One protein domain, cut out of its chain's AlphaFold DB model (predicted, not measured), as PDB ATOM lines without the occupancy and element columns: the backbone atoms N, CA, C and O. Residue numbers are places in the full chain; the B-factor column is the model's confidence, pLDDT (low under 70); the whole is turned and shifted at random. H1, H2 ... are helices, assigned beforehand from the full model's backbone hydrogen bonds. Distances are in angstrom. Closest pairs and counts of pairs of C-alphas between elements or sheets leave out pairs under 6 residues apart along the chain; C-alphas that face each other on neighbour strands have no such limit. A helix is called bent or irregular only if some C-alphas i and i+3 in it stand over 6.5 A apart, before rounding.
ATOM      1  N   GLN A 473      31.585 -51.883  24.503       81.75
ATOM      2  CA  GLN A 473      32.671 -52.688  23.926       81.75
ATOM      3  C   GLN A 473      33.393 -51.953  22.788       81.75
ATOM      4  O   GLN A 473      34.622 -51.928  22.765       81.75
ATOM      5  N   GLN A 474      32.644 -51.308  21.890       86.62
ATOM      6  CA  GLN A 474      33.196 -50.551  20.766       86.62
ATOM      7  C   GLN A 474      33.936 -49.295  21.242       86.62
ATOM      8  O   GLN A 474      35.064 -49.062  20.807       86.62
ATOM      9  N   ARG A 475      33.362 -48.536  22.191       88.25
ATOM     10  CA  ARG A 475      34.029 -47.362  22.786       88.25
ATOM     11  C   ARG A 475      35.324 -47.755  23.499       88.25
ATOM     12  O   ARG A 475      36.333 -47.077  23.351       88.25
ATOM     13  N   ASN A 476      35.333 -48.882  24.214       88.75
ATOM     14  CA  ASN A 476      36.529 -49.400  24.880       88.75
ATOM     15  C   ASN A 476      37.612 -49.858  23.883       88.75
ATOM     16  O   ASN A 476      38.791 -49.577  24.095       88.75
ATOM     17  N   ILE A 477      37.238 -50.505  22.771       89.06
ATOM     18  CA  ILE A 477      38.179 -50.842  21.686       89.06
ATOM     19  C   ILE A 477      38.782 -49.562  21.085       89.06
ATOM     20  O   ILE A 477      40.002 -49.469  20.951       89.06
ATOM     21  N   GLN A 478      37.949 -48.560  20.787       89.00
ATOM     22  CA  GLN A 478      38.388 -47.268  20.251       89.00
ATOM     23  C   GLN A 478      39.304 -46.519  21.230       89.00
ATOM     24  O   GLN A 478      40.388 -46.102  20.834       89.00
ATOM     25  N   LEU A 479      38.942 -46.430  22.514       91.25
ATOM     26  CA  LEU A 479      39.771 -45.825  23.561       91.25
ATOM     27  C   LEU A 479      41.146 -46.500  23.654       91.25
ATOM     28  O   LEU A 479      42.168 -45.815  23.664       91.25
ATOM     29  N   ILE A 480      41.193 -47.835  23.701       90.44
ATOM     30  CA  ILE A 480      42.455 -48.584  23.764       90.44
ATOM     31  C   ILE A 480      43.292 -48.370  22.496       90.44
ATOM     32  O   ILE A 480      44.516 -48.254  22.597       90.44
ATOM     33  N   GLN A 481      42.664 -48.266  21.324       89.88
ATOM     34  CA  GLN A 481      43.365 -47.967  20.076       89.88
ATOM     35  C   GLN A 481      43.939 -46.542  20.072       89.88
ATOM     36  O   GLN A 481      45.127 -46.379  19.795       89.88
ATOM     37  N   SER A 482      43.166 -45.529  20.475       90.44
ATOM     38  CA  SER A 482      43.655 -44.151  20.615       90.44
ATOM     39  C   SER A 482      44.768 -44.030  21.662       90.44
ATOM     40  O   SER A 482      45.724 -43.289  21.460       90.44
ATOM     41  N   ILE A 483      44.702 -44.782  22.767       90.00
ATOM     42  CA  ILE A 483      45.791 -44.844  23.756       90.00
ATOM     43  C   ILE A 483      47.069 -45.406  23.124       90.00
ATOM     44  O   ILE A 483      48.133 -44.826  23.319       90.00
ATOM     45  N   LYS A 484      46.991 -46.501  22.355       89.06
ATOM     46  CA  LYS A 484      48.159 -47.046  21.639       89.06
ATOM     47  C   LYS A 484      48.739 -46.032  20.652       89.06
ATOM     48  O   LYS A 484      49.949 -45.836  20.638       89.06
ATOM     49  N   GLU A 485      47.884 -45.367  19.881       91.12
ATOM     50  CA  GLU A 485      48.269 -44.351  18.898       91.12
ATOM     51  C   GLU A 485      48.972 -43.150  19.555       91.12
ATOM     52  O   GLU A 485      50.085 -42.794  19.165       91.12
ATOM     53  N   PHE A 486      48.405 -42.588  20.629       88.44
ATOM     54  CA  PHE A 486      49.029 -41.489  21.378       88.44
ATOM     55  C   PHE A 486      50.308 -41.894  22.129       88.44
ATOM     56  O   PHE A 486      51.130 -41.028  22.423       88.44
ATOM     57  N   LEU A 487      50.499 -43.186  22.412       88.56
ATOM     58  CA  LEU A 487      51.746 -43.750  22.938       88.56
ATOM     59  C   LEU A 487      52.723 -44.204  21.837       88.56
ATOM     60  O   LEU A 487      53.750 -44.794  22.165       88.56
ATOM     61  N   GLN A 488      52.433 -43.934  20.557       86.44
ATOM     62  CA  GLN A 488      53.263 -44.319  19.404       86.44
ATOM     63  C   GLN A 488      53.531 -45.837  19.333       86.44
ATOM     64  O   GLN A 488      54.597 -46.276  18.909       86.44
ATOM     65  N   SER A 489      52.566 -46.644  19.788       85.25
ATOM     66  CA  SER A 489      52.672 -48.100  19.963       85.25
ATOM     67  C   SER A 489      53.798 -48.569  20.904       85.25
ATOM     68  O   SER A 489      54.158 -49.744  20.882       85.25
ATOM     69  N   ASP A 490      54.321 -47.703  21.781       90.56
ATOM     70  CA  ASP A 490      55.295 -48.085  22.812       90.56
ATOM     71  C   ASP A 490      54.658 -49.039  23.836       90.56
ATOM     72  O   ASP A 490      53.916 -48.634  24.743       90.56
ATOM     73  N   GLU A 491      54.978 -50.328  23.708       90.12
ATOM     74  CA  GLU A 491      54.478 -51.374  24.596       90.12
ATOM     75  C   GLU A 491      54.874 -51.152  26.059       90.12
ATOM     76  O   GLU A 491      54.104 -51.494  26.953       90.12
ATOM     77  N   SER A 492      56.031 -50.542  26.337       92.19
ATOM     78  CA  SER A 492      56.485 -50.287  27.708       92.19
ATOM     79  C   SER A 492      55.630 -49.213  28.388       92.19
ATOM     80  O   SER A 492      55.206 -49.394  29.535       92.19
ATOM     81  N   LYS A 493      55.290 -48.132  27.670       89.81
ATOM     82  CA  LYS A 493      54.357 -47.098  28.147       89.81
ATOM     83  C   LYS A 493      52.937 -47.652  28.251       89.81
ATOM     84  O   LYS A 493      52.261 -47.406  29.251       89.81
ATOM     85  N   PHE A 494      52.494 -48.446  27.274       91.88
ATOM     86  CA  PHE A 494      51.159 -49.052  27.284       91.88
ATOM     87  C   PHE A 494      50.999 -50.100  28.399       91.88
ATOM     88  O   PHE A 494      49.947 -50.176  29.037       91.88
ATOM     89  N   ASN A 495      52.048 -50.868  28.707       92.81
ATOM     90  CA  ASN A 495      52.074 -51.790  29.841       92.81
ATOM     91  C   ASN A 495      52.062 -51.033  31.179       92.81
ATOM     92  O   ASN A 495      51.253 -51.378  32.037       92.81
ATOM     93  N   LYS A 496      52.840 -49.948  31.338       92.94
ATOM     94  CA  LYS A 496      52.745 -49.058  32.517       92.94
ATOM     95  C   LYS A 496      51.328 -48.503  32.700       92.94
ATOM     96  O   LYS A 496      50.771 -48.604  33.791       92.94
ATOM     97  N   PHE A 497      50.708 -48.002  31.628       92.19
ATOM     98  CA  PHE A 497      49.324 -47.518  31.654       92.19
ATOM     99  C   PHE A 497      48.326 -48.609  32.086       92.19
ATOM    100  O   PHE A 497      47.493 -48.364  32.962       92.19
ATOM    101  N   LYS A 498      48.418 -49.827  31.528       91.12
ATOM    102  CA  LYS A 498      47.569 -50.966  31.928       91.12
ATOM    103  C   LYS A 498      47.767 -51.337  33.400       91.12
ATOM    104  O   LYS A 498      46.776 -51.499  34.111       91.12
ATOM    105  N   THR A 499      49.012 -51.408  33.874       94.62
ATOM    106  CA  THR A 499      49.340 -51.706  35.278       94.62
ATOM    107  C   THR A 499      48.742 -50.669  36.225       94.62
ATOM    108  O   THR A 499      48.032 -51.043  37.156       94.62
ATOM    109  N   HIS A 500      48.934 -49.374  35.963       92.94
ATOM    110  CA  HIS A 500      48.362 -48.317  36.801       92.94
ATOM    111  C   HIS A 500      46.826 -48.268  36.726       92.94
ATOM    112  O   HIS A 500      46.175 -48.036  37.741       92.94
ATOM    113  N   SER A 501      46.229 -48.572  35.570       91.38
ATOM    114  CA  SER A 501      44.767 -48.691  35.427       91.38
ATOM    115  C   SER A 501      44.197 -49.866  36.233       91.38
ATOM    116  O   SER A 501      43.137 -49.744  36.848       91.38
ATOM    117  N   GLY A 502      44.914 -50.995  36.279       91.75
ATOM    118  CA  GLY A 502      44.589 -52.129  37.147       91.75
ATOM    119  C   GLY A 502      44.713 -51.771  38.630       91.75
ATOM    120  O   GLY A 502      43.760 -51.955  39.383       91.75
ATOM    121  N   GLN A 503      45.843 -51.178  39.026       93.31
ATOM    122  CA  GLN A 503      46.104 -50.726  40.396       93.31
ATOM    123  C   GLN A 503      45.051 -49.727  40.895       93.31
ATOM    124  O   GLN A 503      44.592 -49.853  42.027       93.31
ATOM    125  N   PHE A 504      44.626 -48.768  40.065       93.69
ATOM    126  CA  PHE A 504      43.595 -47.795  40.442       93.69
ATOM    127  C   PHE A 504      42.235 -48.467  40.683       93.69
ATOM    128  O   PHE A 504      41.615 -48.246  41.723       93.69
ATOM    129  N   ARG A 505      41.807 -49.363  39.780       91.25
ATOM    130  CA  ARG A 505      40.578 -50.166  39.954       91.25
ATOM    131  C   ARG A 505      40.632 -51.086  41.180       91.25
ATOM    132  O   ARG A 505      39.597 -51.370  41.764       91.25
ATOM    133  N   GLN A 506      41.824 -51.536  41.571       91.50
ATOM    134  CA  GLN A 506      42.064 -52.344  42.774       91.50
ATOM    135  C   GLN A 506      42.237 -51.500  44.054       91.50
ATOM    136  O   GLN A 506      42.408 -52.064  45.131       91.50
ATOM    137  N   GLY A 507      42.226 -50.163  43.963       91.25
ATOM    138  CA  GLY A 507      42.457 -49.260  45.097       91.25
ATOM    139  C   GLY A 507      43.914 -49.175  45.582       91.25
ATOM    140  O   GLY A 507      44.174 -48.535  46.594       91.25
ATOM    141  N   LEU A 508      44.868 -49.781  44.864       91.31
ATOM    142  CA  LEU A 508      46.294 -49.813  45.224       91.31
ATOM    143  C   LEU A 508      47.020 -48.477  44.985       91.31
ATOM    144  O   LEU A 508      48.095 -48.255  45.537       91.31
ATOM    145  N   ILE A 509      46.448 -47.591  44.163       94.25
ATOM    146  CA  ILE A 509      46.906 -46.206  43.985       94.25
ATOM    147  C   ILE A 509      45.716 -45.249  44.056       94.25
ATOM    148  O   ILE A 509      44.613 -45.578  43.617       94.25
ATOM    149  N   SER A 510      45.942 -44.044  44.579       94.50
ATOM    150  CA  SER A 510      44.919 -42.993  44.621       94.50
ATOM    151  C   SER A 510      44.613 -42.435  43.227       94.50
ATOM    152  O   SER A 510      45.487 -42.387  42.355       94.50
ATOM    153  N   ALA A 511      43.400 -41.906  43.039       93.25
ATOM    154  CA  ALA A 511      43.012 -41.206  41.813       93.25
ATOM    155  C   ALA A 511      43.991 -40.083  41.426       93.25
ATOM    156  O   ALA A 511      44.327 -39.930  40.254       93.25
ATOM    157  N   ALA A 512      44.526 -39.343  42.403       92.69
ATOM    158  CA  ALA A 512      45.511 -38.290  42.158       92.69
ATOM    159  C   ALA A 512      46.873 -38.825  41.667       92.69
ATOM    160  O   ALA A 512      47.544 -38.151  40.885       92.69
ATOM    161  N   GLN A 513      47.293 -40.024  42.086       93.19
ATOM    162  CA  GLN A 513      48.492 -40.689  41.552       93.19
ATOM    163  C   GLN A 513      48.237 -41.254  40.149       93.19
ATOM    164  O   GLN A 513      49.050 -41.034  39.250       93.19
ATOM    165  N   TYR A 514      47.093 -41.914  39.940       93.75
ATOM    166  CA  TYR A 514      46.688 -42.441  38.634       93.75
ATOM    167  C   TYR A 514      46.589 -41.331  37.576       93.75
ATOM    168  O   TYR A 514      47.158 -41.451  36.491       93.75
ATOM    169  N   TYR A 515      45.962 -40.203  37.929       92.38
ATOM    170  CA  TYR A 515      45.840 -39.024  37.073       92.38
ATOM    171  C   TYR A 515      47.204 -38.439  36.673       92.38
ATOM    172  O   TYR A 515      47.426 -38.170  35.492       92.38
ATOM    173  N   LYS A 516      48.139 -38.283  37.629       91.62
ATOM    174  CA  LYS A 516      49.521 -37.855  37.333       91.62
ATOM    175  C   LYS A 516      50.187 -38.798  36.336       91.62
ATOM    176  O   LYS A 516      50.668 -38.332  35.313       91.62
ATOM    177  N   SER A 517      50.173 -40.102  36.619       92.31
ATOM    178  CA  SER A 517      50.837 -41.112  35.792       92.31
ATOM    179  C   SER A 517      50.285 -41.138  34.362       92.31
ATOM    180  O   SER A 517      51.053 -41.159  33.402       92.31
ATOM    181  N   CYS A 518      48.964 -41.037  34.190       91.06
ATOM    182  CA  CYS A 518      48.364 -40.960  32.859       91.06
ATOM    183  C   CYS A 518      48.740 -39.661  32.128       91.06
ATOM    184  O   CYS A 518      49.092 -39.712  30.949       91.06
ATOM    185  N   ARG A 519      48.732 -38.511  32.817       90.38
ATOM    186  CA  ARG A 519      49.182 -37.223  32.256       90.38
ATOM    187  C   ARG A 519      50.672 -37.228  31.892       90.38
ATOM    188  O   ARG A 519      51.053 -36.571  30.933       90.38
ATOM    189  N   GLU A 520      51.502 -37.960  32.626       90.69
ATOM    190  CA  GLU A 520      52.940 -38.108  32.368       90.69
ATOM    191  C   GLU A 520      53.216 -39.029  31.168       90.69
ATOM    192  O   GLU A 520      54.015 -38.685  30.302       90.69
ATOM    193  N   LEU A 521      52.507 -40.160  31.061       89.62
ATOM    194  CA  LEU A 521      52.668 -41.120  29.959       89.62
ATOM    195  C   LEU A 521      52.120 -40.612  28.613       89.62
ATOM    196  O   LEU A 521      52.696 -40.923  27.575       89.62
ATOM    197  N   LEU A 522      51.006 -39.870  28.623       88.00
ATOM    198  CA  LEU A 522      50.264 -39.445  27.420       88.00
ATOM    199  C   LEU A 522      50.382 -37.941  27.113       88.00
ATOM    200  O   LEU A 522      49.892 -37.479  26.077       88.00
ATOM    201  N   GLY A 523      50.978 -37.164  28.021       86.75
ATOM    202  CA  GLY A 523      51.153 -35.721  27.886       86.75
ATOM    203  C   GLY A 523      49.847 -34.976  27.597       86.75
ATOM    204  O   GLY A 523      48.813 -35.170  28.237       86.75
ATOM    205  N   GLU A 524      49.899 -34.113  26.588       83.62
ATOM    206  CA  GLU A 524      48.789 -33.275  26.122       83.62
ATOM    207  C   GLU A 524      47.578 -34.090  25.626       83.62
ATOM    208  O   GLU A 524      46.427 -33.691  25.828       83.62
ATOM    209  N   ASN A 525      47.827 -35.252  25.008       85.06
ATOM    210  CA  ASN A 525      46.784 -36.104  24.431       85.06
ATOM    211  C   ASN A 525      45.909 -36.769  25.500       85.06
ATOM    212  O   ASN A 525      44.768 -37.133  25.209       85.06
ATOM    213  N   PHE A 526      46.377 -36.834  26.752       87.38
ATOM    214  CA  PHE A 526      45.560 -37.260  27.886       87.38
ATOM    215  C   PHE A 526      44.238 -36.480  27.965       87.38
ATOM    216  O   PHE A 526      43.188 -37.078  28.185       87.38
ATOM    217  N   ARG A 527      44.256 -35.165  27.683       84.06
ATOM    218  CA  ARG A 527      43.053 -34.310  27.702       84.06
ATOM    219  C   ARG A 527      41.982 -34.760  26.696       84.06
ATOM    220  O   ARG A 527      40.803 -34.566  26.966       84.06
ATOM    221  N   LYS A 528      42.381 -35.381  25.578       85.38
ATOM    222  CA  LYS A 528      41.474 -35.893  24.532       85.38
ATOM    223  C   LYS A 528      40.803 -37.202  24.957       85.38
ATOM    224  O   LYS A 528      39.603 -37.355  24.770       85.38
ATOM    225  N   ILE A 529      41.560 -38.128  25.555       87.81
ATOM    226  CA  ILE A 529      41.033 -39.445  25.955       87.81
ATOM    227  C   ILE A 529      40.367 -39.464  27.335       87.81
ATOM    228  O   ILE A 529      39.613 -40.389  27.624       87.81
ATOM    229  N   PHE A 530      40.663 -38.492  28.208       89.25
ATOM    230  CA  PHE A 530      40.280 -38.552  29.622       89.25
ATOM    231  C   PHE A 530      38.764 -38.683  29.822       89.25
ATOM    232  O   PHE A 530      38.338 -39.393  30.727       89.25
ATOM    233  N   LYS A 531      37.958 -38.065  28.947       87.88
ATOM    234  CA  LYS A 531      36.491 -38.168  28.960       87.88
ATOM    235  C   LYS A 531      36.018 -39.617  28.791       87.88
ATOM    236  O   LYS A 531      35.288 -40.110  29.644       87.88
ATOM    237  N   GLU A 532      36.500 -40.318  27.763       89.19
ATOM    238  CA  GLU A 532      36.157 -41.729  27.527       89.19
ATOM    239  C   GLU A 532      36.760 -42.663  28.581       89.19
ATOM    240  O   GLU A 532      36.078 -43.555  29.082       89.19
ATOM    241  N   LEU A 533      38.010 -42.424  28.988       89.00
ATOM    242  CA  LEU A 533      38.662 -43.188  30.057       89.00
ATOM    243  C   LEU A 533      37.895 -43.104  31.386       89.00
ATOM    244  O   LEU A 533      37.860 -44.078  32.135       89.00
ATOM    245  N   LEU A 534      37.278 -41.956  31.668       88.56
ATOM    246  CA  LEU A 534      36.470 -41.736  32.858       88.56
ATOM    247  C   LEU A 534      35.138 -42.495  32.779       88.56
ATOM    248  O   LEU A 534      34.851 -43.307  33.655       88.56
ATOM    249  N   VAL A 535      34.335 -42.277  31.735       88.06
ATOM    250  CA  VAL A 535      32.981 -42.867  31.636       88.06
ATOM    251  C   VAL A 535      32.986 -44.387  31.429       88.06
ATOM    252  O   VAL A 535      32.015 -45.040  31.795       88.06
ATOM    253  N   LEU A 536      34.077 -44.962  30.902       86.12
ATOM    254  CA  LEU A 536      34.231 -46.410  30.708       86.12
ATOM    255  C   LEU A 536      34.780 -47.158  31.944       86.12
ATOM    256  O   LEU A 536      34.915 -48.384  31.906       86.12
ATOM    257  N   LEU A 537      35.073 -46.469  33.055       85.12
ATOM    258  CA  LEU A 537      35.348 -47.130  34.338       85.12
ATOM    259  C   LEU A 537      34.064 -47.791  34.878       85.12
ATOM    260  O   LEU A 537      33.096 -47.076  35.125       85.12
ATOM    261  N   PRO A 538      34.050 -49.115  35.145       77.44
ATOM    262  CA  PRO A 538      32.849 -49.860  35.546       77.44
ATOM    263  C   PRO A 538      32.478 -49.703  37.036       77.44
ATOM    264  O   PRO A 538      31.863 -50.588  37.624       77.44
ATOM    265  N   ASP A 539      32.917 -48.615  37.666       83.81
ATOM    266  CA  ASP A 539      32.798 -48.343  39.100       83.81
ATOM    267  C   ASP A 539      32.509 -46.847  39.283       83.81
ATOM    268  O   ASP A 539      33.346 -45.990  38.987       83.81
ATOM    269  N   THR A 540      31.301 -46.537  39.755       84.38
ATOM    270  CA  THR A 540      30.784 -45.171  39.907       84.38
ATOM    271  C   THR A 540      31.495 -44.382  41.015       84.38
ATOM    272  O   THR A 540      31.615 -43.160  40.909       84.38
ATOM    273  N   ALA A 541      32.059 -45.049  42.028       84.88
ATOM    274  CA  ALA A 541      32.896 -44.399  43.035       84.88
ATOM    275  C   ALA A 541      34.267 -44.028  42.447       84.88
ATOM    276  O   ALA A 541      34.711 -42.887  42.592       84.88
ATOM    277  N   LYS A 542      34.900 -44.936  41.692       88.19
ATOM    278  CA  LYS A 542      36.180 -44.662  41.008       88.19
ATOM    279  C   LYS A 542      36.056 -43.592  39.923       88.19
ATOM    280  O   LYS A 542      36.979 -42.792  39.762       88.19
ATOM    281  N   GLN A 543      34.915 -43.510  39.236       88.62
ATOM    282  CA  GLN A 543      34.588 -42.363  38.381       88.62
ATOM    283  C   GLN A 543      34.588 -41.051  39.178       88.62
ATOM    284  O   GLN A 543      35.253 -40.089  38.793       88.62
ATOM    285  N   GLN A 544      33.885 -41.005  40.313       87.69
ATOM    286  CA  GLN A 544      33.774 -39.788  41.117       87.69
ATOM    287  C   GLN A 544      35.117 -39.357  41.740       87.69
ATOM    288  O   GLN A 544      35.422 -38.160  41.738       87.69
ATOM    289  N   GLU A 545      35.939 -40.306  42.207       91.81
ATOM    290  CA  GLU A 545      37.312 -40.058  42.680       91.81
ATOM    291  C   GLU A 545      38.190 -39.433  41.584       91.81
ATOM    292  O   GLU A 545      38.888 -38.443  41.820       91.81
ATOM    293  N   LEU A 546      38.160 -40.000  40.372       92.12
ATOM    294  CA  LEU A 546      39.003 -39.560  39.261       92.12
ATOM    295  C   LEU A 546      38.563 -38.208  38.683       92.12
ATOM    296  O   LEU A 546      39.412 -37.394  38.310       92.12
ATOM    297  N   LEU A 547      37.256 -37.935  38.670       89.19
ATOM    298  CA  LEU A 547      36.716 -36.623  38.315       89.19
ATOM    299  C   LEU A 547      37.110 -35.550  39.344       89.19
ATOM    300  O   LEU A 547      37.501 -34.451  38.948       89.19
ATOM    301  N   SER A 548      37.084 -35.869  40.646       88.44
ATOM    302  CA  SER A 548      37.572 -34.952  41.689       88.44
ATOM    303  C   SER A 548      39.050 -34.625  41.479       88.44
ATOM    304  O   SER A 548      39.407 -33.455  41.367       88.44
ATOM    305  N   ALA A 549      39.891 -35.651  41.297       91.19
ATOM    306  CA  ALA A 549      41.319 -35.465  41.060       91.19
ATOM    307  C   ALA A 549      41.601 -34.574  39.833       91.19
ATOM    308  O   ALA A 549      42.457 -33.692  39.906       91.19
ATOM    309  N   HIS A 550      40.866 -34.740  38.724       89.19
ATOM    310  CA  HIS A 550      40.985 -33.849  37.561       89.19
ATOM    311  C   HIS A 550      40.716 -32.384  37.926       89.19
ATOM    312  O   HIS A 550      41.484 -31.499  37.538       89.19
ATOM    313  N   ASN A 551      39.648 -32.127  38.683       88.75
ATOM    314  CA  ASN A 551      39.261 -30.780  39.093       88.75
ATOM    315  C   ASN A 551      40.313 -30.154  40.022       88.75
ATOM    316  O   ASN A 551      40.725 -29.016  39.788       88.75
ATOM    317  N   ASP A 552      40.837 -30.916  40.984       88.19
ATOM    318  CA  ASP A 552      41.925 -30.482  41.869       88.19
ATOM    319  C   ASP A 552      43.188 -30.102  41.074       88.19
ATOM    320  O   ASP A 552      43.814 -29.066  41.326       88.19
ATOM    321  N   PHE A 553      43.542 -30.890  40.049       85.56
ATOM    322  CA  PHE A 553      44.655 -30.561  39.153       85.56
ATOM    323  C   PHE A 553      44.386 -29.318  38.298       85.56
ATOM    324  O   PHE A 553      45.275 -28.471  38.200       85.56
ATOM    325  N   ARG A 554      43.182 -29.153  37.733       84.00
ATOM    326  CA  ARG A 554      42.796 -27.943  36.977       84.00
ATOM    327  C   ARG A 554      42.848 -26.683  37.847       84.00
ATOM    328  O   ARG A 554      43.296 -25.640  37.372       84.00
ATOM    329  N   ILE A 555      42.418 -26.762  39.108       83.25
ATOM    330  CA  ILE A 555      42.492 -25.648  40.067       83.25
ATOM    331  C   ILE A 555      43.956 -25.319  40.378       83.25
ATOM    332  O   ILE A 555      44.359 -24.158  40.285       83.25
ATOM    333  N   LYS A 556      44.781 -26.330  40.677       80.38
ATOM    334  CA  LYS A 556      46.204 -26.138  40.993       80.38
ATOM    335  C   LYS A 556      47.010 -25.574  39.818       80.38
ATOM    336  O   LYS A 556      47.883 -24.731  40.016       80.38
ATOM    337  N   GLU A 557      46.682 -25.981  38.595       74.00
ATOM    338  CA  GLU A 557      47.268 -25.456  37.356       74.00
ATOM    339  C   GLU A 557      46.910 -23.972  37.141       74.00
ATOM    340  O   GLU A 557      47.798 -23.167  36.863       74.00
ATOM    341  N   LYS A 558      45.655 -23.572  37.412       72.62
ATOM    342  CA  LYS A 558      45.220 -22.158  37.416       72.62
ATOM    343  C   LYS A 558      45.822 -21.317  38.553       72.62
ATOM    344  O   LYS A 558      45.961 -20.104  38.406       72.62
ATOM    345  N   GLN A 559      46.186 -21.921  39.685       64.00
ATOM    346  CA  GLN A 559      46.903 -21.216  40.756       64.00
ATOM    347  C   GLN A 559      48.392 -21.027  40.420       64.00
ATOM    348  O   GLN A 559      48.956 -19.974  40.713       64.00
ATOM    349  N   SER A 560      49.019 -22.002  39.749       56.72
ATOM    350  CA  SER A 560      50.454 -21.969  39.423       56.72
ATOM    351  C   SER A 560      50.855 -20.839  38.464       56.72
ATOM    352  O   SER A 560      52.030 -20.465  38.437       56.72
TER     353      SER A 560
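This is residues 473 to 560 of the 723 residues of an uncharacterized protein of Lamprotornis superbus (UniProt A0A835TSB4). A helix that folds back on itself, H3, makes the middle: H1 runs beside its second arm H3b, H2 beside its first arm H3a, and the first part of the long H4 packs on both arms. The free end of H4, residues 554 to 560, sticks out. The 88 printed residues hold four named helices, H1 to H4 in order, and no named strand; the class is all helix. The whole is compact, with a radius of gyration of the C-alphas of 12.6 A and spans of 34 by 28 by 22 A.

Find C-alpha 473 at (32.671, -52.688, 23.926); from there H1 runs 20.0 A to residue 486. H2, residues 491 to 505, covers 20.7 A. H3, residues 511 to 535, was assigned as one helix by its hydrogen bonds but is bent: C-alphas 521 and 524 are 9.6 A apart. Its arms are H3a, residues 511 to 521, 15.3 A, and H3b, residues 524 to 535, 19.3 A and irregular, with C-alphas 528 and 531 7.0 A apart. H4, residues 540 to 560, runs 30.4 A to C-alpha 560 at (50.454, -21.969, 39.423).

Begin at the hub, H3, whose arms stand at a steep tilt of 41 degrees, opposite ways. H1 touches H3b at a shallow tilt of 16 degrees, opposite ways; their closest C-alphas, Phe 486 and Asn 525, are 6.6 A apart. H2 and H3a form a helical hairpin at 9 degrees, closest at C-alphas His 500 and Tyr 514, 6.4 A. H4 touches H3a with residues 542 to 550 alone, at a steep tilt of 66 degrees, closest at C-alphas Ala 511 and Leu 546, 5.0 A. H3b and H4 form a hairpin at 29 degrees, closest at C-alphas Leu 534 and Gln 543, 5.9 A. H1 and H4 are apart. Every O i to N i+4 pair is within hydrogen-bond range in H1, H2, H3a and H4; in H3b 5 of 8 are.

The two C-alphas farthest apart, Gln 473 and Ser 560, are 38.7 A apart. The printed part has no cut, and its three links are tight. Mean pLDDT of the printed part is 88.1; look for values under 70 at residues 559 to 560.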